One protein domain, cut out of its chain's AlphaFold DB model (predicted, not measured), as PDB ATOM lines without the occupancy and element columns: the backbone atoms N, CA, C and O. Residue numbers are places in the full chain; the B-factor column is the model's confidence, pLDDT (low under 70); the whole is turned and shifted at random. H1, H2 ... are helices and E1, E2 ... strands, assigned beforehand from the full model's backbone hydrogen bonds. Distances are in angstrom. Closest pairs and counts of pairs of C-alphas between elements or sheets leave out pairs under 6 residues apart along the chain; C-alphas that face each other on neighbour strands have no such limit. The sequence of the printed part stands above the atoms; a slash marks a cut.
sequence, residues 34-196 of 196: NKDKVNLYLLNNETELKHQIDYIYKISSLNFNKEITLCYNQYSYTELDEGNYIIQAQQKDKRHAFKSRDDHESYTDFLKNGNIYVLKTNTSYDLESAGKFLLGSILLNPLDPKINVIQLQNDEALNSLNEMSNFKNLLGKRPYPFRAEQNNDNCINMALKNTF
ATOM      1  N   ASN A  34     112.900 100.896 169.209       93.81
ATOM      2  CA  ASN A  34     111.908 101.329 170.170       93.81
ATOM      3  C   ASN A  34     111.503 100.125 171.030       93.81
ATOM      4  O   ASN A  34     110.955  99.142 170.533       93.81
ATOM      5  N   LYS A  35     111.772 100.204 172.335       94.31
ATOM      6  CA  LYS A  35     111.476  99.127 173.293       94.31
ATOM      7  C   LYS A  35     109.975  98.873 173.482       94.31
ATOM      8  O   LYS A  35     109.597  97.776 173.875       94.31
ATOM      9  N   ASP A  36     109.140  99.879 173.222       96.31
ATOM     10  CA  ASP A  36     107.698  99.845 173.491       96.31
ATOM     11  C   ASP A  36     106.893  99.451 172.237       96.31
ATOM     12  O   ASP A  36     105.663  99.438 172.260       96.31
ATOM     13  N   LYS A  37     107.587  99.136 171.136       97.25
ATOM     14  CA  LYS A  37     107.018  98.759 169.839       97.25
ATOM     15  C   LYS A  37     107.700  97.513 169.284       97.25
ATOM     16  O   LYS A  37     108.795  97.136 169.705       97.25
ATOM     17  N   VAL A  38     107.065  96.883 168.308       96.81
ATOM     18  CA  VAL A  38     107.694  95.909 167.411       96.81
ATOM     19  C   VAL A  38     108.576  96.669 166.419       96.81
ATOM     20  O   VAL A  38     108.125  97.625 165.787       96.81
ATOM     21  N   ASN A  39     109.822  96.231 166.244       96.38
ATOM     22  CA  ASN A  39     110.798  96.876 165.365       96.38
ATOM     23  C   ASN A  39     110.945  96.079 164.067       96.38
ATOM     24  O   ASN A  39     111.750  95.148 164.003       96.38
ATOM     25  N   LEU A  40     110.169  96.428 163.039       96.94
ATOM     26  CA  LEU A  40     110.195  95.724 161.759       96.94
ATOM     27  C   LEU A  40     111.168  96.389 160.783       96.94
ATOM     28  O   LEU A  40     110.983  97.541 160.378       96.94
ATOM     29  N   TYR A  41     112.162  95.622 160.358       96.75
ATOM     30  CA  TYR A  41     113.065  95.941 159.268       96.75
ATOM     31  C   TYR A  41     112.709  95.115 158.045       96.75
ATOM     32  O   TYR A  41     112.544  93.902 158.133       96.75
ATOM     33  N   LEU A  42     112.642  95.771 156.895       96.62
ATOM     34  CA  LEU A  42     112.516  95.103 155.607       96.62
ATOM     35  C   LEU A  42     113.761  95.432 154.794       96.62
ATOM     36  O   LEU A  42     114.084  96.610 154.634       96.62
ATOM     37  N   LEU A  43     114.461  94.414 154.308       95.75
ATOM     38  CA  LEU A  43     115.664  94.547 153.494       95.75
ATOM     39  C   LEU A  43     115.371  94.120 152.060       95.75
ATOM     40  O   LEU A  43     114.741  93.088 151.838       95.75
ATOM     41  N   ASN A  44     115.907  94.863 151.095       94.00
ATOM     42  CA  ASN A  44     116.007  94.408 149.717       94.00
ATOM     43  C   ASN A  44     117.455  94.532 149.241       94.00
ATOM     44  O   ASN A  44     117.971  95.633 149.096       94.00
ATOM     45  N   ASN A  45     118.098  93.405 148.964       90.06
ATOM     46  CA  ASN A  45     119.366  93.323 148.245       90.06
ATOM     47  C   ASN A  45     119.337  92.173 147.232       90.06
ATOM     48  O   ASN A  45     120.375  91.573 146.952       90.06
ATOM     49  N   GLU A  46     118.152  91.860 146.694       87.69
ATOM     50  CA  GLU A  46     117.991  90.706 145.820       87.69
ATOM     51  C   GLU A  46     118.273  90.974 144.348       87.69
ATOM     52  O   GLU A  46     117.969  92.037 143.796       87.69
ATOM     53  N   THR A  47     118.861  89.963 143.710       83.50
ATOM     54  CA  THR A  47     119.143  89.978 142.275       83.50
ATOM     55  C   THR A  47     118.646  88.715 141.597       83.50
ATOM     56  O   THR A  47     118.884  87.612 142.081       83.50
ATOM     57  N   GLU A  48     118.070  88.865 140.412       76.69
ATOM     58  CA  GLU A  48     117.617  87.754 139.575       76.69
ATOM     59  C   GLU A  48     118.359  87.796 138.247       76.69
ATOM     60  O   GLU A  48     118.335  88.806 137.548       76.69
ATOM     61  N   LEU A  49     119.091  86.730 137.908       72.62
ATOM     62  CA  LEU A  49     119.993  86.713 136.746       72.62
ATOM     63  C   LEU A  49     120.896  87.960 136.632       72.62
ATOM     64  O   LEU A  49     121.157  88.453 135.537       72.62
ATOM     65  N   LYS A  50     121.413  88.454 137.764       74.94
ATOM     66  CA  LYS A  50     122.233  89.682 137.871       74.94
ATOM     67  C   LYS A  50     121.466  90.995 137.644       74.94
ATOM     68  O   LYS A  50     122.085  92.058 137.681       74.94
ATOM     69  N   HIS A  51     120.151  90.952 137.452       78.19
ATOM     70  CA  HIS A  51     119.303  92.137 137.453       78.19
ATOM     71  C   HIS A  51     118.884  92.488 138.875       78.19
ATOM     72  O   HIS A  51     118.528  91.620 139.663       78.19
ATOM     73  N   GLN A  52     118.950  93.775 139.196       86.06
ATOM     74  CA  GLN A  52     118.492  94.326 140.467       86.06
ATOM     75  C   GLN A  52     116.967  94.362 140.465       86.06
ATOM     76  O   GLN A  52     116.378  94.844 139.496       86.06
ATOM     77  N   ILE A  53     116.348  93.847 141.524       86.50
ATOM     78  CA  ILE A  53     114.892  93.738 141.612       86.50
ATOM     79  C   ILE A  53     114.375  94.665 142.701       86.50
ATOM     80  O   ILE A  53     114.906  94.706 143.810       86.50
ATOM     81  N   ASP A  54     113.312  95.392 142.377       89.44
ATOM     82  CA  ASP A  54     112.598  96.247 143.316       89.44
ATOM     83  C   ASP A  54     111.327  95.538 143.787       89.44
ATOM     84  O   ASP A  54     110.583  94.960 142.985       89.44
ATOM     85  N   TYR A  55     111.045  95.627 145.084       91.06
ATOM     86  CA  TYR A  55     109.907  94.957 145.708       91.06
ATOM     87  C   TYR A  55     108.927  95.952 146.316       91.06
ATOM     88  O   TYR A  55     109.307  97.004 146.830       91.06
ATOM     89  N   ILE A  56     107.651  95.584 146.305       92.38
ATOM     90  CA  ILE A  56     106.614  96.199 147.129       92.38
ATOM     91  C   ILE A  56     106.288  95.213 148.244       92.38
ATOM     92  O   ILE A  56     105.795  94.114 147.981       92.38
ATOM     93  N   TYR A  57     106.541  95.624 149.479       94.00
ATOM     94  CA  TYR A  57     106.127  94.903 150.671       94.00
ATOM     95  C   TYR A  57     104.753  95.371 151.122       94.00
ATOM     96  O   TYR A  57     104.495  96.573 151.177       94.00
ATOM     97  N   LYS A  58     103.897  94.424 151.495       95.25
ATOM     98  CA  LYS A  58     102.593  94.672 152.107       95.25
ATOM     99  C   LYS A  58     102.606  94.113 153.521       95.25
ATOM    100  O   LYS A  58     102.817  92.918 153.702       95.25
ATOM    101  N   ILE A  59     102.399  94.975 154.507       96.62
ATOM    102  CA  ILE A  59     102.318  94.629 155.928       96.62
ATOM    103  C   ILE A  59     100.853  94.747 156.332       96.62
ATOM    104  O   ILE A  59     100.293  95.842 156.248       96.62
ATOM    105  N   SER A  60     100.254  93.645 156.773       97.50
ATOM    106  CA  SER A  60      98.822  93.582 157.082       97.50
ATOM    107  C   SER A  60      98.578  92.990 158.469       97.50
ATOM    108  O   SER A  60      99.177  91.979 158.832       97.50
ATOM    109  N   SER A  61      97.672  93.595 159.229       96.50
ATOM    110  CA  SER A  61      97.033  93.048 160.430       96.50
ATOM    111  C   SER A  61      95.546  93.423 160.415       96.50
ATOM    112  O   SER A  61      95.080  94.088 159.490       96.50
ATOM    113  N   LEU A  62      94.779  93.022 161.436       91.31
ATOM    114  CA  LEU A  62      93.335  93.285 161.496       91.31
ATOM    115  C   LEU A  62      92.973  94.770 161.280       91.31
ATOM    116  O   LEU A  62      91.986  95.063 160.616       91.31
ATOM    117  N   ASN A  63      93.784  95.690 161.817       90.00
ATOM    118  CA  ASN A  63      93.517  97.136 161.806       90.00
ATOM    119  C   ASN A  63      94.670  97.963 161.216       90.00
ATOM    120  O   ASN A  63      94.708  99.181 161.383       90.00
ATOM    121  N   PHE A  64      95.631  97.321 160.556       93.44
ATOM    122  CA  PHE A  64      96.799  97.989 159.997       93.44
ATOM    123  C   PHE A  64      97.086  97.437 158.611       93.44
ATOM    124  O   PHE A  64      97.226  96.232 158.445       93.44
ATOM    125  N   ASN A  65      97.222  98.321 157.628       94.44
ATOM    126  CA  ASN A  65      97.689  97.969 156.297       94.44
ATOM    127  C   ASN A  65      98.673  99.034 155.837       94.44
ATOM    128  O   ASN A  65      98.366 100.228 155.870       94.44
ATOM    129  N   LYS A  66      99.856  98.607 155.408       93.38
ATOM    130  CA  LYS A  66     100.886  99.506 154.898       93.38
ATOM    131  C   LYS A  66     101.620  98.859 153.743       93.38
ATOM    132  O   LYS A  66     102.032  97.705 153.834       93.38
ATOM    133  N   GLU A  67     101.831  99.636 152.689       93.25
ATOM    134  CA  GLU A  67     102.692  99.250 151.579       93.25
ATOM    135  C   GLU A  67     103.988 100.057 151.616       93.25
ATOM    136  O   GLU A  67     103.988 101.247 151.937       93.25
ATOM    137  N   ILE A  68     105.105  99.398 151.320       92.12
ATOM    138  CA  ILE A  68     106.426 100.021 151.249       92.12
ATOM    139  C   ILE A  68     107.110  99.525 149.986       92.12
ATOM    140  O   ILE A  68     107.283  98.323 149.796       92.12
ATOM    141  N   THR A  69     107.533 100.456 149.137       91.81
ATOM    142  CA  THR A  69     108.416 100.135 148.018       91.81
ATOM    143  C   THR A  69     109.861 100.148 148.504       91.81
ATOM    144  O   THR A  69     110.305 101.135 149.085       91.81
ATOM    145  N   LEU A  70     110.590  99.063 148.257       92.44
ATOM    146  CA  LEU A  70     112.021  98.954 148.507       92.44
ATOM    147  C   LEU A  70     112.763  98.768 147.193       92.44
ATOM    148  O   LEU A  70     112.646  97.717 146.554       92.44
ATOM    149  N   CYS A  71     113.560  99.767 146.823       91.75
ATOM    150  CA  CYS A  71     114.501  99.614 145.725       91.75
ATOM    151  C   CYS A  71     115.650  98.687 146.140       91.75
ATOM    152  O   CYS A  71     115.889  98.464 147.333       91.75
ATOM    153  N   TYR A  72     116.373  98.151 145.163       91.44
ATOM    154  CA  TYR A  72     117.560  97.337 145.421       91.44
ATOM    155  C   TYR A  72     118.544  98.015 146.400       91.44
ATOM    156  O   TYR A  72     118.741  99.222 146.367       91.44
ATOM    157  N   ASN A  73     119.187  97.267 147.294       92.94
ATOM    158  CA  ASN A  73     120.093  97.778 148.337       92.94
ATOM    159  C   ASN A  73     119.538  98.927 149.210       92.94
ATOM    160  O   ASN A  73     120.293  99.798 149.667       92.94
ATOM    161  N   GLN A  74     118.229  98.908 149.480       93.25
ATOM    162  CA  GLN A  74     117.574  99.738 150.494       93.25
ATOM    163  C   GLN A  74     116.981  98.895 151.616       93.25
ATOM    164  O   GLN A  74     116.533  97.766 151.403       93.25
ATOM    165  N   TYR A  75     116.908  99.485 152.806       95.00
ATOM    166  CA  TYR A  75     116.080  98.960 153.886       95.00
ATOM    167  C   TYR A  75     114.952  99.923 154.250       95.00
ATOM    168  O   TYR A  75     115.057 101.127 154.027       95.00
ATOM    169  N   SER A  76     113.896  99.421 154.882       95.25
ATOM    170  CA  SER A  76     112.942 100.251 155.622       95.25
ATOM    171  C   SER A  76     112.868  99.819 157.077       95.25
ATOM    172  O   SER A  76     113.177  98.681 157.419       95.25
ATOM    173  N   TYR A  77     112.444 100.757 157.918       95.19
ATOM    174  CA  TYR A  77     112.149 100.538 159.326       95.19
ATOM    175  C   TYR A  77     110.738 101.044 159.614       95.19
ATOM    176  O   TYR A  77     110.407 102.186 159.264       95.19
ATOM    177  N   THR A  78     109.918 100.196 160.228       95.12
ATOM    178  CA  THR A  78     108.561 100.516 160.672       95.12
ATOM    179  C   THR A  78     108.362 100.021 162.100       95.12
ATOM    180  O   THR A  78     108.589  98.853 162.400       95.12
ATOM    181  N   GLU A  79     107.901 100.918 162.963       95.62
ATOM    182  CA  GLU A  79     107.393 100.567 164.286       95.62
ATOM    183  C   GLU A  79     105.962 100.048 164.151       95.62
ATOM    184  O   GLU A  79     105.131 100.679 163.492       95.62
ATOM    185  N   LEU A  80     105.682  98.902 164.762       96.19
ATOM    186  CA  LEU A  80     104.365  98.276 164.773       96.19
ATOM    187  C   LEU A  80     103.901  98.061 166.217       96.19
ATOM    188  O   LEU A  80     104.714  97.979 167.139       96.19
ATOM    189  N   ASP A  81     102.591  97.969 166.416       97.50
ATOM    190  CA  ASP A  81     102.043  97.464 167.674       97.50
ATOM    191  C   ASP A  81     102.170  95.940 167.723       97.50
ATOM    192  O   ASP A  81     102.109  95.282 166.685       97.50
ATOM    193  N   GLU A  82     102.327  95.374 168.918       97.56
ATOM    194  CA  GLU A  82     102.308  93.923 169.129       97.56
ATOM    195  C   GLU A  82     101.019  93.285 168.582       97.56
ATOM    196  O   GLU A  82      99.913  93.788 168.796       97.56
ATOM    197  N   GLY A  83     101.151  92.171 167.857       97.44
ATOM    198  CA  GLY A  83     100.011  91.509 167.227       97.44
ATOM    199  C   GLY A  83     100.383  90.511 166.133       97.44
ATOM    200  O   GLY A  83     101.553  90.283 165.840       97.44
ATOM    201  N   ASN A  84      99.360  89.913 165.518       98.06
ATOM    202  CA  ASN A  84      99.523  89.018 164.370       98.06
ATOM    203  C   ASN A  84      99.670  89.829 163.083       98.06
ATOM    204  O   ASN A  84      98.784  90.628 162.761       98.06
ATOM    205  N   TYR A  85     100.744  89.580 162.335       98.25
ATOM    206  CA  TYR A  85     100.997  90.230 161.054       98.25
ATOM    207  C   TYR A  85     101.205  89.214 159.940       98.25
ATOM    208  O   TYR A  85     101.773  88.144 160.150       98.25
ATOM    209  N   ILE A  86     100.784  89.607 158.743       98.06
ATOM    210  CA  ILE A  86     101.107  88.953 157.479       98.06
ATOM    211  C   ILE A  86     101.934  89.950 156.668       98.06
ATOM    212  O   ILE A  86     101.455  91.042 156.342       98.06
ATOM    213  N   ILE A  87     103.175  89.586 156.355       97.81
ATOM    214  CA  ILE A  87     104.073  90.368 155.507       97.81
ATOM    215  C   ILE A  87     104.291  89.629 154.191       97.81
ATOM    216  O   ILE A  87     104.783  88.501 154.160       97.81
ATOM    217  N   GLN A  88     103.940  90.292 153.094       96.12
ATOM    218  CA  GLN A  88     104.052  89.766 151.735       96.12
ATOM    219  C   GLN A  88     104.966  90.662 150.907       96.12
ATOM    220  O   GLN A  88     105.047  91.864 151.164       96.12
ATOM    221  N   ALA A  89     105.605  90.102 149.885       93.06
ATOM    222  CA  ALA A  89     106.385  90.857 148.917       93.06
ATOM    223  C   ALA A  89     105.969  90.486 147.493       93.06
ATOM    224  O   ALA A  89     105.678  89.330 147.198       93.06
ATOM    225  N   GLN A  90     105.955  91.478 146.610       90.06
ATOM    226  CA  GLN A  90     105.767  91.289 145.174       90.06
ATOM    227  C   GLN A  90     106.792  92.122 144.412       90.06
ATOM    228  O   GLN A  90     107.137  93.222 144.852       90.06
ATOM    229  N   GLN A  91     107.249  91.637 143.261       88.12
ATOM    230  CA  GLN A  91     108.059  92.459 142.365       88.12
ATOM    231  C   GLN A  91     107.260  93.688 141.914       88.12
ATOM    232  O   GLN A  91     106.067  93.593 141.599       88.12
ATOM    233  N   LYS A  92     107.918  94.849 141.899       83.44
ATOM    234  CA  LYS A  92     107.318  96.122 141.486       83.44
ATOM    235  C   LYS A  92     107.043  96.148 139.982       83.44
ATOM    236  O   LYS A  92     105.914  96.385 139.556       83.44
ATOM    237  N   ASP A  93     108.073  95.872 139.191       74.94
ATOM    238  CA  ASP A  93     108.015  95.875 137.732       74.94
ATOM    239  C   ASP A  93     107.686  94.466 137.223       74.94
ATOM    240  O   ASP A  93     108.567  93.700 136.833       74.94
ATOM    241  N   LYS A  94     106.394  94.118 137.196       68.44
ATOM    242  CA  LYS A  94     105.907  92.846 136.637       68.44
ATOM    243  C   LYS A  94     105.998  92.874 135.110       68.44
ATOM    244  O   LYS A  94     105.015  93.142 134.425       68.44
ATOM    245  N   ARG A  95     107.184  92.626 134.553       59.28
ATOM    246  CA  ARG A  95     107.412  92.556 133.094       59.28
ATOM    247  C   ARG A  95     107.235  91.139 132.552       59.28
ATOM    248  O   ARG A  95     108.009  90.701 131.706       59.28
ATOM    249  N   HIS A  96     106.232  90.418 133.042       58.78
ATOM    250  CA  HIS A  96     105.961  89.059 132.588       58.78
ATOM    251  C   HIS A  96     104.988  89.091 131.409       58.78
ATOM    252  O   HIS A  96     103.961  89.764 131.448       58.78
ATOM    253  N   ALA A  97     105.307  88.336 130.357       53.88
ATOM    254  CA  ALA A  97     104.410  88.134 129.218       53.88
ATOM    255  C   ALA A  97     103.145  87.335 129.597       53.88
ATOM    256  O   ALA A  97     102.135  87.382 128.898       53.88
ATOM    257  N   PHE A  98     103.217  86.588 130.703       64.88
ATOM    258  CA  PHE A  98     102.187  85.684 131.205       64.88
ATOM    259  C   PHE A  98     101.653  86.161 132.560       64.88
ATOM    260  O   PHE A  98     102.253  87.019 133.207       64.88
ATOM    261  N   LYS A  99     100.529  85.586 133.011       72.00
ATOM    262  CA  LYS A  99      99.974  85.858 134.344       72.00
ATOM    263  C   LYS A  99     101.057  85.605 135.407       72.00
ATOM    264  O   LYS A  99     101.612  84.504 135.459       72.00
ATOM    265  N   SER A 100     101.318  86.612 136.247       73.38
ATOM    266  CA  SER A 100     102.167  86.458 137.432       73.38
ATOM    267  C   SER A 100     101.670  85.302 138.280       73.38
ATOM    268  O   SER A 100     100.457  85.113 138.431       73.38
ATOM    269  N   ARG A 101     102.607  84.540 138.824       79.00
ATOM    270  CA  ARG A 101     102.285  83.490 139.779       79.00
ATOM    271  C   ARG A 101     101.656  84.062 141.050       79.00
ATOM    272  O   ARG A 101     101.859  85.227 141.397       79.00
ATOM    273  N   ASP A 102     100.834  83.252 141.700       81.88
ATOM    274  CA  ASP A 102     100.079  83.600 142.907       81.88
ATOM    275  C   ASP A 102     100.515  82.788 144.136       81.88
ATOM    276  O   ASP A 102     100.044  83.043 145.243       81.88
ATOM    277  N   ASP A 103     101.472  81.877 143.969       85.75
ATOM    278  CA  ASP A 103     101.963  80.954 144.989       85.75
ATOM    279  C   ASP A 103     103.094  81.529 145.867       85.75
ATOM    280  O   ASP A 103     103.848  80.781 146.484       85.75
ATOM    281  N   HIS A 104     103.229  82.855 145.952       90.81
ATOM    282  CA  HIS A 104     104.231  83.507 146.800       90.81
ATOM    283  C   HIS A 104     104.017  83.223 148.297       90.81
ATOM    284  O   HIS A 104     102.892  83.217 148.802       90.81
ATOM    285  N   GLU A 105     105.113  83.048 149.036       94.19
ATOM    286  CA  GLU A 105     105.083  82.734 150.466       94.19
ATOM    287  C   GLU A 105     105.212  83.998 151.322       94.19
ATOM    288  O   GLU A 105     106.118  84.819 151.159       94.19
ATOM    289  N   SER A 106     104.261  84.149 152.243       95.44
ATOM    290  CA  SER A 106     104.181  85.278 153.170       95.44
ATOM    291  C   SER A 106     104.805  84.914 154.509       95.44
ATOM    292  O   SER A 106     104.609  83.803 155.001       95.44
ATOM    293  N   TYR A 107     105.453  85.874 155.158       97.50
ATOM    294  CA  TYR A 107     105.842  85.729 156.555       97.50
ATOM    295  C   TYR A 107     104.633  86.028 157.443       97.50
ATOM    296  O   TYR A 107     104.071  87.122 157.374       97.50
ATOM    297  N   THR A 108     104.217  85.058 158.257       97.75
ATOM    298  CA  THR A 108     103.074  85.195 159.170       97.75
ATOM    299  C   THR A 108     103.505  84.819 160.575       97.75
ATOM    300  O   THR A 108     103.864  83.666 160.807       97.75
ATOM    301  N   ASP A 109     103.468  85.774 161.500       97.50
ATOM    302  CA  ASP A 109     103.841  85.529 162.895       97.50
ATOM    303  C   ASP A 109     103.180  86.537 163.852       97.50
ATOM    304  O   ASP A 109     102.683  87.597 163.444       97.50
ATOM    305  N   PHE A 110     103.185  86.204 165.141       97.50
ATOM    306  CA  PHE A 110     102.849  87.108 166.232       97.50
ATOM    307  C   PHE A 110     104.096  87.887 166.669       97.50
ATOM    308  O   PHE A 110     105.016  87.346 167.291       97.50
ATOM    309  N   LEU A 111     104.119  89.185 166.374       97.56
ATOM    310  CA  LEU A 111     105.262  90.053 166.638       97.56
ATOM    311  C   LEU A 111     105.131  90.720 168.004       97.56
ATOM    312  O   LEU A 111     104.084  91.286 168.299       97.56
ATOM    313  N   LYS A 112     106.199  90.690 168.809       97.69
ATOM    314  CA  LYS A 112     106.208  91.199 170.194       97.69
ATOM    315  C   LYS A 112     106.947  92.522 170.351       97.69
ATOM    316  O   LYS A 112     107.968  92.751 169.692       97.69
ATOM    317  N   ASN A 113     106.476  93.358 171.271       97.12
ATOM    318  CA  ASN A 113     107.143  94.617 171.603       97.12
ATOM    319  C   ASN A 113     108.567  94.386 172.132       97.12
ATOM    320  O   ASN A 113     108.847  93.396 172.807       97.12
ATOM    321  N   GLY A 114     109.477  95.305 171.811       92.62
ATOM    322  CA  GLY A 114     110.888  95.234 172.198       92.62
ATOM    323  C   GLY A 114     111.723  94.248 171.377       92.62
ATOM    324  O   GLY A 114     112.943  94.216 171.527       92.62
ATOM    325  N   ASN A 115     111.108  93.485 170.471       94.69
ATOM    326  CA  ASN A 115     111.830  92.611 169.553       94.69
ATOM    327  C   ASN A 115     112.112  93.307 168.217       94.69
ATOM    328  O   ASN A 115     111.360  94.181 167.769       94.69
ATOM    329  N   ILE A 116     113.200  92.875 167.580       95.31
ATOM    330  CA  ILE A 116     113.596  93.256 166.227       95.31
ATOM    331  C   ILE A 116     113.291  92.088 165.295       95.31
ATOM    332  O   ILE A 116     113.704  90.958 165.550       95.31
ATOM    333  N   TYR A 117     112.580  92.379 164.212       96.88
ATOM    334  CA  TYR A 117     112.283  91.435 163.145       96.88
ATOM    335  C   TYR A 117     112.876  91.988 161.862       96.88
ATOM    336  O   TYR A 117     112.485  93.065 161.416       96.88
ATOM    337  N   VAL A 118     113.831  91.270 161.277       97.06
ATOM    338  CA  VAL A 118     114.451  91.659 160.010       97.06
ATOM    339  C   VAL A 118     114.010  90.678 158.945       97.06
ATOM    340  O   VAL A 118     114.369  89.505 158.999       97.06
ATOM    341  N   LEU A 119     113.222  91.159 157.991       97.56
ATOM    342  CA  LEU A 119     112.692  90.350 156.907       97.56
ATOM    343  C   LEU A 119     113.357  90.714 155.587       97.56
ATOM    344  O   LEU A 119     113.668  91.877 155.323       97.56
ATOM    345  N   LYS A 120     113.526  89.708 154.738       95.31
ATOM    346  CA  LYS A 120     114.120  89.839 153.413       95.31
ATOM    347  C   LYS A 120     113.377  88.936 152.428       95.31
ATOM    348  O   LYS A 120     112.877  87.878 152.804       95.31
ATOM    349  N   THR A 121     113.276  89.357 151.172       93.00
ATOM    350  CA  THR A 121     112.845  88.477 150.079       93.00
ATOM    351  C   THR A 121     113.915  87.433 149.784       93.00
ATOM    352  O   THR A 121     115.094  87.758 149.710       93.00
ATOM    353  N   ASN A 122     113.495  86.198 149.564       90.50
ATOM    354  CA  ASN A 122     114.293  85.112 149.025       90.50
ATOM    355  C   ASN A 122     113.555  84.554 147.805       90.50
ATOM    356  O   ASN A 122     112.341  84.352 147.855       90.50
ATOM    357  N   THR A 123     114.265  84.326 146.708       89.12
ATOM    358  CA  THR A 123     113.670  83.879 145.445       89.12
ATOM    359  C   THR A 123     114.128  82.474 145.105       89.12
ATOM    360  O   THR A 123     115.320  82.176 145.185       89.12
ATOM    361  N   SER A 124     113.208  81.626 144.659       87.69
ATOM    362  CA  SER A 124     113.522  80.290 144.154       87.69
ATOM    363  C   SER A 124     112.949  80.063 142.758       87.69
ATOM    364  O   SER A 124     112.010  80.733 142.321       87.69
ATOM    365  N   TYR A 125     113.553  79.112 142.044       84.94
ATOM    366  CA  TYR A 125     113.161  78.732 140.692       84.94
ATOM    367  C   TYR A 125     112.722  77.273 140.681       84.94
ATOM    368  O   TYR A 125     113.459  76.381 141.100       84.94
ATOM    369  N   ASP A 126     111.520  77.048 140.180       83.62
ATOM    370  CA  ASP A 126     110.877  75.747 140.042       83.62
ATOM    371  C   ASP A 126     110.427  75.501 138.590       83.62
ATOM    372  O   ASP A 126     110.752  76.263 137.673       83.62
ATOM    373  N   LEU A 127     109.677  74.418 138.363       82.44
ATOM    374  CA  LEU A 127     109.216  74.034 137.026       82.44
ATOM    375  C   LEU A 127     108.310  75.084 136.371       82.44
ATOM    376  O   LEU A 127     108.399  75.272 135.159       82.44
ATOM    377  N   GLU A 128     107.468  75.785 137.133       82.06
ATOM    378  CA  GLU A 128     106.636  76.860 136.578       82.06
ATOM    379  C   GLU A 128     107.504  78.056 136.162       82.06
ATOM    380  O   GLU A 128     107.322  78.593 135.066       82.06
ATOM    381  N   SER A 129     108.510  78.405 136.972       80.31
ATOM    382  CA  SER A 129     109.506  79.433 136.629       80.31
ATOM    383  C   SER A 129     110.219  79.094 135.316       80.31
ATOM    384  O   SER A 129     110.347  79.936 134.428       80.31
ATOM    385  N   ALA A 130     110.660  77.840 135.177       78.56
ATOM    386  CA  ALA A 130     111.354  77.351 133.989       78.56
ATOM    387  C   ALA A 130     110.437  77.309 132.757       78.56
ATOM    388  O   ALA A 130     110.856  77.688 131.664       78.56
ATOM    389  N   GLY A 131     109.178  76.898 132.925       76.00
ATOM    390  CA  GLY A 131     108.182  76.906 131.854       76.00
ATOM    391  C   GLY A 131     107.921  78.316 131.322       76.00
ATOM    392  O   GLY A 131     107.947  78.532 130.112       76.00
ATOM    393  N   LYS A 132     107.751  79.297 132.218       76.12
ATOM    394  CA  LYS A 132     107.597  80.714 131.847       76.12
ATOM    395  C   LYS A 132     108.855  81.272 131.178       76.12
ATOM    396  O   LYS A 132     108.732  81.987 130.184       76.12
ATOM    397  N   PHE A 133     110.040  80.875 131.645       76.00
ATOM    398  CA  PHE A 133     111.310  81.248 131.023       76.00
ATOM    399  C   PHE A 133     111.420  80.761 129.572       76.00
ATOM    400  O   PHE A 133     111.737  81.546 128.682       76.00
ATOM    401  N   LEU A 134     111.122  79.481 129.320       73.31
ATOM    402  CA  LEU A 134     111.230  78.865 127.990       73.31
ATOM    403  C   LEU A 134     110.206  79.403 126.983       73.31
ATOM    404  O   LEU A 134     110.475  79.415 125.783       73.31
ATOM    405  N   LEU A 135     109.035  79.828 127.458       70.50
ATOM    406  CA  LEU A 135     107.960  80.363 126.618       70.50
ATOM    407  C   LEU A 135     108.030  81.890 126.447       70.50
ATOM    408  O   LEU A 135     107.286  82.451 125.642       70.50
ATOM    409  N   GLY A 136     108.890  82.575 127.205       63.75
ATOM    410  CA  GLY A 136     109.038  84.026 127.177       63.75
ATOM    411  C   GLY A 136     110.098  84.514 126.185       63.75
ATOM    412  O   GLY A 136     111.101  83.855 125.924       63.75
ATOM    413  N   SER A 137     109.906  85.715 125.634       59.00
ATOM    414  CA  SER A 137     110.954  86.410 124.871       59.00
ATOM    415  C   SER A 137     111.946  87.102 125.817       59.00
ATOM    416  O   SER A 137     111.516  87.662 126.821       59.00
ATOM    417  N   ILE A 138     113.230  87.185 125.447       56.50
ATOM    418  CA  ILE A 138     114.315  87.842 126.220       56.50
ATOM    419  C   ILE A 138     113.971  89.287 126.664       56.50
ATOM    420  O   ILE A 138     114.498  89.771 127.660       56.50
ATOM    421  N   LEU A 139     113.070  89.979 125.954       52.50
ATOM    422  CA  LEU A 139     112.654  91.361 126.238       52.50
ATOM    423  C   LEU A 139     111.625  91.509 127.378       52.50
ATOM    424  O   LEU A 139     111.450  92.610 127.899       52.50
ATOM    425  N   LEU A 140     110.939  90.434 127.767       54.03
ATOM    426  CA  LEU A 140     109.892  90.422 128.791       54.03
ATOM    427  C   LEU A 140     110.398  89.529 129.912       54.03
ATOM    428  O   LEU A 140     110.250  88.325 129.763       54.03
ATOM    429  N   ASN A 141     111.060  90.101 130.930       55.81
ATOM    430  CA  ASN A 141     111.778  89.384 131.996       55.81
ATOM    431  C   ASN A 141     111.093  88.040 132.346       55.81
ATOM    432  O   ASN A 141     110.107  88.024 133.092       55.81
ATOM    433  N   PRO A 142     111.531  86.925 131.725       55.78
ATOM    434  CA  PRO A 142     110.658  85.761 131.600       55.78
ATOM    435  C   PRO A 142     110.775  84.840 132.812       55.78
ATOM    436  O   PRO A 142     110.016  83.883 132.947       55.78
ATOM    437  N   LEU A 143     111.700  85.156 133.720       66.38
ATOM    438  CA  LEU A 143     111.758  84.543 135.029       66.38
ATOM    439  C   LEU A 143     110.781  85.259 135.946       66.38
ATOM    440  O   LEU A 143     110.975  86.403 136.333       66.38
ATOM    441  N   ASP A 144     109.707  84.551 136.249       77.12
ATOM    442  CA  ASP A 144     108.751  84.866 137.299       77.12
ATOM    443  C   ASP A 144     109.098  83.948 138.480       77.12
ATOM    444  O   ASP A 144     108.533  82.858 138.541       77.12
ATOM    445  N   PRO A 145     110.109  84.240 139.327       85.88
ATOM    446  CA  PRO A 145     110.508  83.350 140.417       85.88
ATOM    447  C   PRO A 145     109.508  83.349 141.563       85.88
ATOM    448  O   PRO A 145     108.736  84.287 141.768       85.88
ATOM    449  N   LYS A 146     109.554  82.285 142.362       89.12
ATOM    450  CA  LYS A 146     108.738  82.182 143.561       89.12
ATOM    451  C   LYS A 146     109.389  83.018 144.655       89.12
ATOM    452  O   LYS A 146     110.521  82.755 145.057       89.12
ATOM    453  N   ILE A 147     108.669  84.029 145.124       91.25
ATOM    454  CA  ILE A 147     109.103  84.921 146.199       91.25
ATOM    455  C   ILE A 147     108.677  84.326 147.542       91.25
ATOM    456  O   ILE A 147     107.520  83.942 147.718       91.25
ATOM    457  N   ASN A 148     109.605  84.295 148.491       94.19
ATOM    458  CA  ASN A 148     109.369  83.968 149.890       94.19
ATOM    459  C   ASN A 148     109.893  85.103 150.776       94.19
ATOM    460  O   ASN A 148     111.006  85.588 150.568       94.19
ATOM    461  N   VAL A 149     109.114  85.542 151.762       95.81
ATOM    462  CA  VAL A 149     109.586  86.482 152.786       95.81
ATOM    463  C   VAL A 149     110.116  85.694 153.979       95.81
ATOM    464  O   VAL A 149     109.357  85.053 154.699       95.81
ATOM    465  N   ILE A 150     111.423  85.779 154.216       96.19
ATOM    466  CA  ILE A 150     112.097  85.070 155.308       96.19
ATOM    467  C   ILE A 150     112.581  86.043 156.382       96.19
ATOM    468  O   ILE A 150     112.943  87.183 156.086       96.19
ATOM    469  N   GLN A 151     112.618  85.578 157.629       96.75
ATOM    470  CA  GLN A 151     113.276  86.284 158.725       96.75
ATOM    471  C   GLN A 151     114.761  85.919 158.766       96.75
ATOM    472  O   GLN A 151     115.114  84.741 158.753       96.75
ATOM    473  N   LEU A 152     115.619  86.933 158.851       95.06
ATOM    474  CA  LEU A 152     117.057  86.765 159.031       95.06
ATOM    475  C   LEU A 152     117.422  86.718 160.513       95.06
ATOM    476  O   LEU A 152     116.780  87.360 161.351       95.06
ATOM    477  N   GLN A 153     118.503  86.004 160.823       92.25
ATOM    478  CA  GLN A 153     119.144  86.119 162.130       92.25
ATOM    479  C   GLN A 153     119.819  87.489 162.273       92.25
ATOM    480  O   GLN A 153     120.237  88.097 161.288       92.25
ATOM    481  N   ASN A 154     119.952  87.977 163.508       87.44
ATOM    482  CA  ASN A 154     120.430  89.341 163.759       87.44
ATOM    483  C   ASN A 154     121.829  89.612 163.179       87.44
ATOM    484  O   ASN A 154     122.037  90.660 162.576       87.44
ATOM    485  N   ASP A 155     122.766  88.670 163.301       89.06
ATOM    486  CA  ASP A 155     124.128  88.851 162.780       89.06
ATOM    487  C   ASP A 155     124.145  88.926 161.241       89.06
ATOM    488  O   ASP A 155     124.800  89.788 160.655       89.06
ATOM    489  N   GLU A 156     123.359  88.077 160.574       90.94
ATOM    490  CA  GLU A 156     123.197  88.080 159.112       90.94
ATOM    491  C   GLU A 156     122.529  89.368 158.619       90.94
ATOM    492  O   GLU A 156     122.919  89.941 157.595       90.94
ATOM    493  N   ALA A 157     121.540  89.852 159.369       92.12
ATOM    494  CA  ALA A 157     120.850  91.101 159.092       92.12
ATOM    495  C   ALA A 157     121.781  92.315 159.204       92.12
ATOM    496  O   ALA A 157     121.757  93.188 158.335       92.12
ATOM    497  N   LEU A 158     122.620  92.369 160.243       91.81
ATOM    498  CA  LEU A 158     123.597  93.444 160.431       91.81
ATOM    499  C   LEU A 158     124.657  93.438 159.328       91.81
ATOM    500  O   LEU A 158     124.979  94.495 158.785       91.81
ATOM    501  N   ASN A 159     125.151  92.258 158.947       91.56
ATOM    502  CA  ASN A 159     126.071  92.121 157.817       91.56
ATOM    503  C   ASN A 159     125.428  92.617 156.517       91.56
ATOM    504  O   ASN A 159     126.018  93.443 155.821       91.56
ATOM    505  N   SER A 160     124.184  92.211 156.247       91.94
ATOM    506  CA  SER A 160     123.434  92.665 155.071       91.94
ATOM    507  C   SER A 160     123.260  94.186 155.063       91.94
ATOM    508  O   SER A 160     123.526  94.833 154.053       91.94
ATOM    509  N   LEU A 161     122.881  94.791 156.194       92.25
ATOM    510  CA  LEU A 161     122.765  96.247 156.320       92.25
ATOM    511  C   LEU A 161     124.100  96.958 156.062       92.25
ATOM    512  O   LEU A 161     124.131  97.960 155.343       92.25
ATOM    513  N   ASN A 162     125.203  96.438 156.601       90.88
ATOM    514  CA  ASN A 162     126.535  96.998 156.384       90.88
ATOM    515  C   ASN A 162     126.937  96.933 154.903       90.88
ATOM    516  O   ASN A 162     127.395  97.932 154.347       90.88
ATOM    517  N   GLU A 163     126.720  95.803 154.234       90.94
ATOM    518  CA  GLU A 163     126.976  95.656 152.795       90.94
ATOM    519  C   GLU A 163     126.123  96.626 151.970       90.94
ATOM    520  O   GLU A 163     126.639  97.380 151.139       90.94
ATOM    521  N   MET A 164     124.825  96.689 152.268       91.88
ATOM    522  CA  MET A 164     123.882  97.587 151.607       91.88
ATOM    523  C   MET A 164     124.256  99.059 151.799       91.88
ATOM    524  O   MET A 164     124.062  99.851 150.875       91.88
ATOM    525  N   SER A 165     124.823  99.445 152.949       90.25
ATOM    526  CA  SER A 165     125.263 100.824 153.225       90.25
ATOM    527  C   SER A 165     126.410 101.275 152.308       90.25
ATOM    528  O   SER A 165     126.496 102.448 151.932       90.25
ATOM    529  N   ASN A 166     127.224 100.321 151.849       89.75
ATOM    530  CA  ASN A 166     128.389 100.555 150.996       89.75
ATOM    531  C   ASN A 166     128.082 100.483 149.495       89.75
ATOM    532  O   ASN A 166     128.948 100.805 148.679       89.75
ATOM    533  N   PHE A 167     126.862 100.094 149.114       90.00
ATOM    534  CA  PHE A 167     126.454 100.002 147.715       90.00
ATOM    535  C   PHE A 167     126.612 101.333 146.966       90.00
ATOM    536  O   PHE A 167     126.107 102.365 147.404       90.00
ATOM    537  N   LYS A 168     127.274 101.301 145.806       89.25
ATOM    538  CA  LYS A 168     127.489 102.442 144.904       89.25
ATOM    539  C   LYS A 168     127.283 101.997 143.454       89.25
ATOM    540  O   LYS A 168     127.537 100.844 143.114       89.25
ATOM    541  N   ASN A 169     126.838 102.912 142.601       85.31
ATOM    542  CA  ASN A 169     126.784 102.711 141.156       85.31
ATOM    543  C   ASN A 169     128.188 102.840 140.524       85.31
ATOM    544  O   ASN A 169     129.170 103.144 141.205       85.31
ATOM    545  N   LEU A 170     128.279 102.658 139.203       85.31
ATOM    546  CA  LEU A 170     129.536 102.765 138.444       85.31
ATOM    547  C   LEU A 170     130.212 104.149 138.533       85.31
ATOM    548  O   LEU A 170     131.400 104.261 138.253       85.31
ATOM    549  N   LEU A 171     129.482 105.190 138.941       86.25
ATOM    550  CA  LEU A 171     129.996 106.548 139.150       86.25
ATOM    551  C   LEU A 171     130.387 106.812 140.615       86.25
ATOM    552  O   LEU A 171     130.658 107.951 140.991       86.25
ATOM    553  N   GLY A 172     130.382 105.784 141.469       87.62
ATOM    554  CA  GLY A 172     130.730 105.898 142.885       87.62
ATOM    555  C   GLY A 172     129.667 106.586 143.751       87.62
ATOM    556  O   GLY A 172     129.934 106.860 144.923       87.62
ATOM    557  N   LYS A 173     128.470 106.852 143.213       86.75
ATOM    558  CA  LYS A 173     127.344 107.471 143.934       86.75
ATOM    559  C   LYS A 173     126.303 106.429 144.335       86.75
ATOM    560  O   LYS A 173     126.155 105.399 143.682       86.75
ATOM    561  N   ARG A 174     125.535 106.702 145.393       88.69
ATOM    562  CA  ARG A 174     124.348 105.900 145.718       88.69
ATOM    563  C   ARG A 174     123.188 106.308 144.803       88.69
ATOM    564  O   ARG A 174     122.837 107.484 144.813       88.69
ATOM    565  N   PRO A 175     122.566 105.381 144.058       86.44
ATOM    566  CA  PRO A 175     121.401 105.712 143.235       86.44
ATOM    567  C   PRO A 175     120.147 105.988 144.084       86.44
ATOM    568  O   PRO A 175     119.300 106.789 143.712       86.44
ATOM    569  N   TYR A 176     120.033 105.397 145.271       87.25
ATOM    570  CA  TYR A 176     118.901 105.602 146.178       87.25
ATOM    571  C   TYR A 176     119.395 105.827 147.614       87.25
ATOM    572  O   TYR A 176     120.491 105.364 147.973       87.25
ATOM    573  N   PRO A 177     118.604 106.520 148.459       88.44
ATOM    574  CA  PRO A 177     118.929 106.673 149.872       88.44
ATOM    575  C   PRO A 177     119.038 105.299 150.540       88.44
ATOM    576  O   PRO A 177     118.388 104.346 150.124       88.44
ATOM    577  N   PHE A 178     119.885 105.173 151.562       90.31
ATOM    578  CA  PHE A 178     120.104 103.883 152.226       90.31
ATOM    579  C   PHE A 178     118.837 103.356 152.917       90.31
ATOM    580  O   PHE A 178     118.520 102.172 152.820       90.31
ATOM    581  N   ARG A 179     118.080 104.260 153.545       91.56
ATOM    582  CA  ARG A 179     116.752 103.987 154.085       91.56
ATOM    583  C   ARG A 179     115.689 104.448 153.086       91.56
ATOM    584  O   ARG A 179     115.758 105.575 152.601       91.56
ATOM    585  N   ALA A 180     114.706 103.601 152.817       88.81
ATOM    586  CA  ALA A 180     113.502 103.980 152.100       88.81
ATOM    587  C   ALA A 180     112.610 104.836 153.011       88.81
ATOM    588  O   ALA A 180     112.230 104.425 154.113       88.81
ATOM    589  N   GLU A 181     112.292 106.041 152.551       70.56
ATOM    590  CA  GLU A 181     111.235 106.866 153.134       70.56
ATOM    591  C   GLU A 181     109.883 106.469 152.524       70.56
ATOM    592  O   GLU A 181     109.838 105.837 151.474       70.56
ATOM    593  N   GLN A 182     108.765 106.846 153.153       57.72
ATOM    594  CA  GLN A 182     107.409 106.517 152.670       57.72
ATOM    595  C   GLN A 182     107.045 107.139 151.302       57.72
ATOM    596  O   GLN A 182     105.906 107.019 150.861       57.72
ATOM    597  N   ASN A 183     107.974 107.823 150.627       51.34
ATOM    598  CA  ASN A 183     107.707 108.452 149.342       51.34
ATOM    599  C   ASN A 183     107.578 107.405 148.230       51.34
ATOM    600  O   ASN A 183     108.507 106.653 147.945       51.34
ATOM    601  N   ASN A 184     106.434 107.442 147.547       55.03
ATOM    602  CA  ASN A 184     106.068 106.628 146.382       55.03
ATOM    603  C   ASN A 184     106.893 106.929 145.114       55.03
ATOM    604  O   ASN A 184     106.472 106.589 144.005       55.03
ATOM    605  N   ASP A 185     108.046 107.587 145.238       64.12
ATOM    606  CA  ASP A 185     108.871 107.912 144.084       64.12
ATOM    607  C   ASP A 185     109.356 106.624 143.409       64.12
ATOM    608  O   ASP A 185     109.719 105.627 144.040       64.12
ATOM    609  N   ASN A 186     109.340 106.620 142.077       76.75
ATOM    610  CA  ASN A 186     109.821 105.471 141.334       76.75
ATOM    611  C   ASN A 186     111.336 105.284 141.564       76.75
ATOM    612  O   ASN A 186     112.082 106.257 141.492       76.75
ATOM    613  N   CYS A 187     111.805 104.048 141.774       85.06
ATOM    614  CA  CYS A 187     113.217 103.719 141.993       85.06
ATOM    615  C   CYS A 187     114.111 104.247 140.866       85.06
ATOM    616  O   CYS A 187     115.190 104.774 141.123       85.06
ATOM    617  N   ILE A 188     113.607 104.216 139.627       83.19
ATOM    618  CA  ILE A 188     114.266 104.811 138.457       83.19
ATOM    619  C   ILE A 188     114.418 106.332 138.614       83.19
ATOM    620  O   ILE A 188     115.494 106.869 138.368       83.19
ATOM    621  N   ASN A 189     113.376 107.035 139.063       82.69
ATOM    622  CA  ASN A 189     113.426 108.487 139.253       82.69
ATOM    623  C   ASN A 189     114.401 108.864 140.375       82.69
ATOM    624  O   ASN A 189     115.181 109.801 140.213       82.69
ATOM    625  N   MET A 190     114.402 108.110 141.483       84.88
ATOM    626  CA  MET A 190     115.384 108.281 142.559       84.88
ATOM    627  C   MET A 190     116.810 108.063 142.038       84.88
ATOM    628  O   MET A 190     117.679 108.905 142.267       84.88
ATOM    629  N   ALA A 191     117.027 106.978 141.285       84.69
ATOM    630  CA  ALA A 191     118.314 106.643 140.685       84.69
ATOM    631  C   ALA A 191     118.833 107.761 139.784       84.69
ATOM    632  O   ALA A 191     119.988 108.162 139.925       84.69
ATOM    633  N   LEU A 192     117.988 108.295 138.899       82.69
ATOM    634  CA  LEU A 192     118.359 109.394 138.011       82.69
ATOM    635  C   LEU A 192     118.700 110.661 138.804       82.69
ATOM    636  O   LEU A 192     119.782 111.206 138.606       82.69
ATOM    637  N   LYS A 193     117.839 111.068 139.747       82.88
ATOM    638  CA  LYS A 193     118.016 112.282 140.564       82.88
ATOM    639  C   LYS A 193     119.283 112.266 141.424       82.88
ATOM    640  O   LYS A 193     119.880 113.309 141.650       82.88
ATOM    641  N   ASN A 194     119.666 111.108 141.957       76.38
ATOM    642  CA  ASN A 194     120.837 111.003 142.835       76.38
ATOM    643  C   ASN A 194     122.136 110.719 142.065       76.38
ATOM    644  O   ASN A 194     123.232 110.839 142.621       76.38
ATOM    645  N   THR A 195     122.033 110.318 140.795       76.38
ATOM    646  CA  THR A 195     123.192 110.000 139.956       76.38
ATOM    647  C   THR A 195     123.658 111.211 139.146       76.38
ATOM    648  O   THR A 195     124.860 111.514 139.173       76.38
ATOM    649  N   PHE A 196     122.728 111.894 138.472       70.00
ATOM    650  CA  PHE A 196     122.973 113.060 137.617       70.00
ATOM    651  C   PHE A 196     122.722 114.358 138.380       70.00
ATOM    652  O   PHE A 196     123.630 115.218 138.343       70.00
TER     653      PHE A 196
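What this domain is: This is residues 34 to 196 of the 196 residues of an uncharacterized protein of Aliarcobacter butzleri (UniProt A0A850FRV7). Two strongly twisted sheets of four strands each lie face to face as a sandwich, and H2 covers the face of one sheet that is turned away from the other. H1 lies beyond one end of the strands, near two loops, while a long final stretch leads from H2 to H3, off the side where E3 and E4 lie. The printed part has 163 residues, with three named helices and eight named strands in the order E1 E2 E3 E4 E5 E6 E7 H1 E8 H2 H3. One sheet runs E4 E1 E7 E8 and is mixed; the other runs E3 E2 E5 E6 and is antiparallel throughout. The class is mixed, helices and strands, and the whole is compact, with a radius of gyration of the C-alphas of 16.4 A and spans of 50 by 38 by 28 A.

Where its parts are: E1, residues 38 to 44, begins with C-alpha 38 at (107.694, 95.909, 167.411) and is 19.6 A long. E2, residues 55 to 61, is also 19.6 A long, E3, residues 64 to 70, is 19.1 A, and E4, residues 74 to 80, is 19.5 A. E5, residues 83 to 91, is 26.1 A long, and E6 is residues 107 to 111. E7, residues 116 to 124, is 25.6 A long and ends with C-alpha 124 at (113.522, 80.290, 144.154). H1 is residues 127 to 135, and E8 is residues 146 to 151. H2, residues 154 to 166, is 18.8 A long. H3, residues 187 to 195, ends with C-alpha 195 at (123.192, 110.000, 139.956).

How they stand to each other: In the sheet E4 E1 E7 E8 the edge strands are E4 and E8. E4 and E1 are antiparallel, with N 38 and O 80 at 2.8 A, within hydrogen-bond range. E1 and E7 are parallel, their directions 31 degrees apart, with N 41 and O 117 at 2.8 A. E7 and E8 are antiparallel, with N 122 and O 148 at 2.8 A. In the sheet E3 E2 E5 E6, E2 and E3 form a hairpin, with N 57 and O 68 at 2.8 A. E2 and E5 are antiparallel, with N 58 and O 88 at 2.8 A. E5 and E6 form a hairpin, with N 87 and O 107 at 2.8 A. The two sheets make a sandwich, two sheets face to face, with 66 pairs of C-alphas within 10 A and best planes 38 degrees apart. Between them, the closest C-alphas of E6 and E8 are those of Tyr 107 and Val 149, 5.4 A apart. H2 is on the sheet E4 E1 E7 E8, making two layers, a helix on one face of a sheet, at a height of 9.6 A over the sheet. It lies over E4 and E7 and only just over E1, on which 3 of its C-alphas fall, and runs slantwise to the strands, at 38 degrees to E4 on the local plane. The closest C-alphas of H2 and E7 are those of Val 118 and Ala 157, 6.5 A apart. H1 and H3 are not on either sheet; H3 and E3 are only just apart, at 8.2 A. In H1, H2 and H3 every O i to N i+4 pair is within hydrogen-bond range.

The domain as a whole: The two C-alphas farthest apart are those of Asp 36 and Leu 135, at 50.8 A. The printed part has no cut and ends at the chain's last residue, 196. The long links are E5 to E6, with 15 residues, and H2 to H3, with 20. The mean pLDDT of the printed part is 86.2, and residues 94 to 98, 136 to 143 and 182 to 185 are under 70.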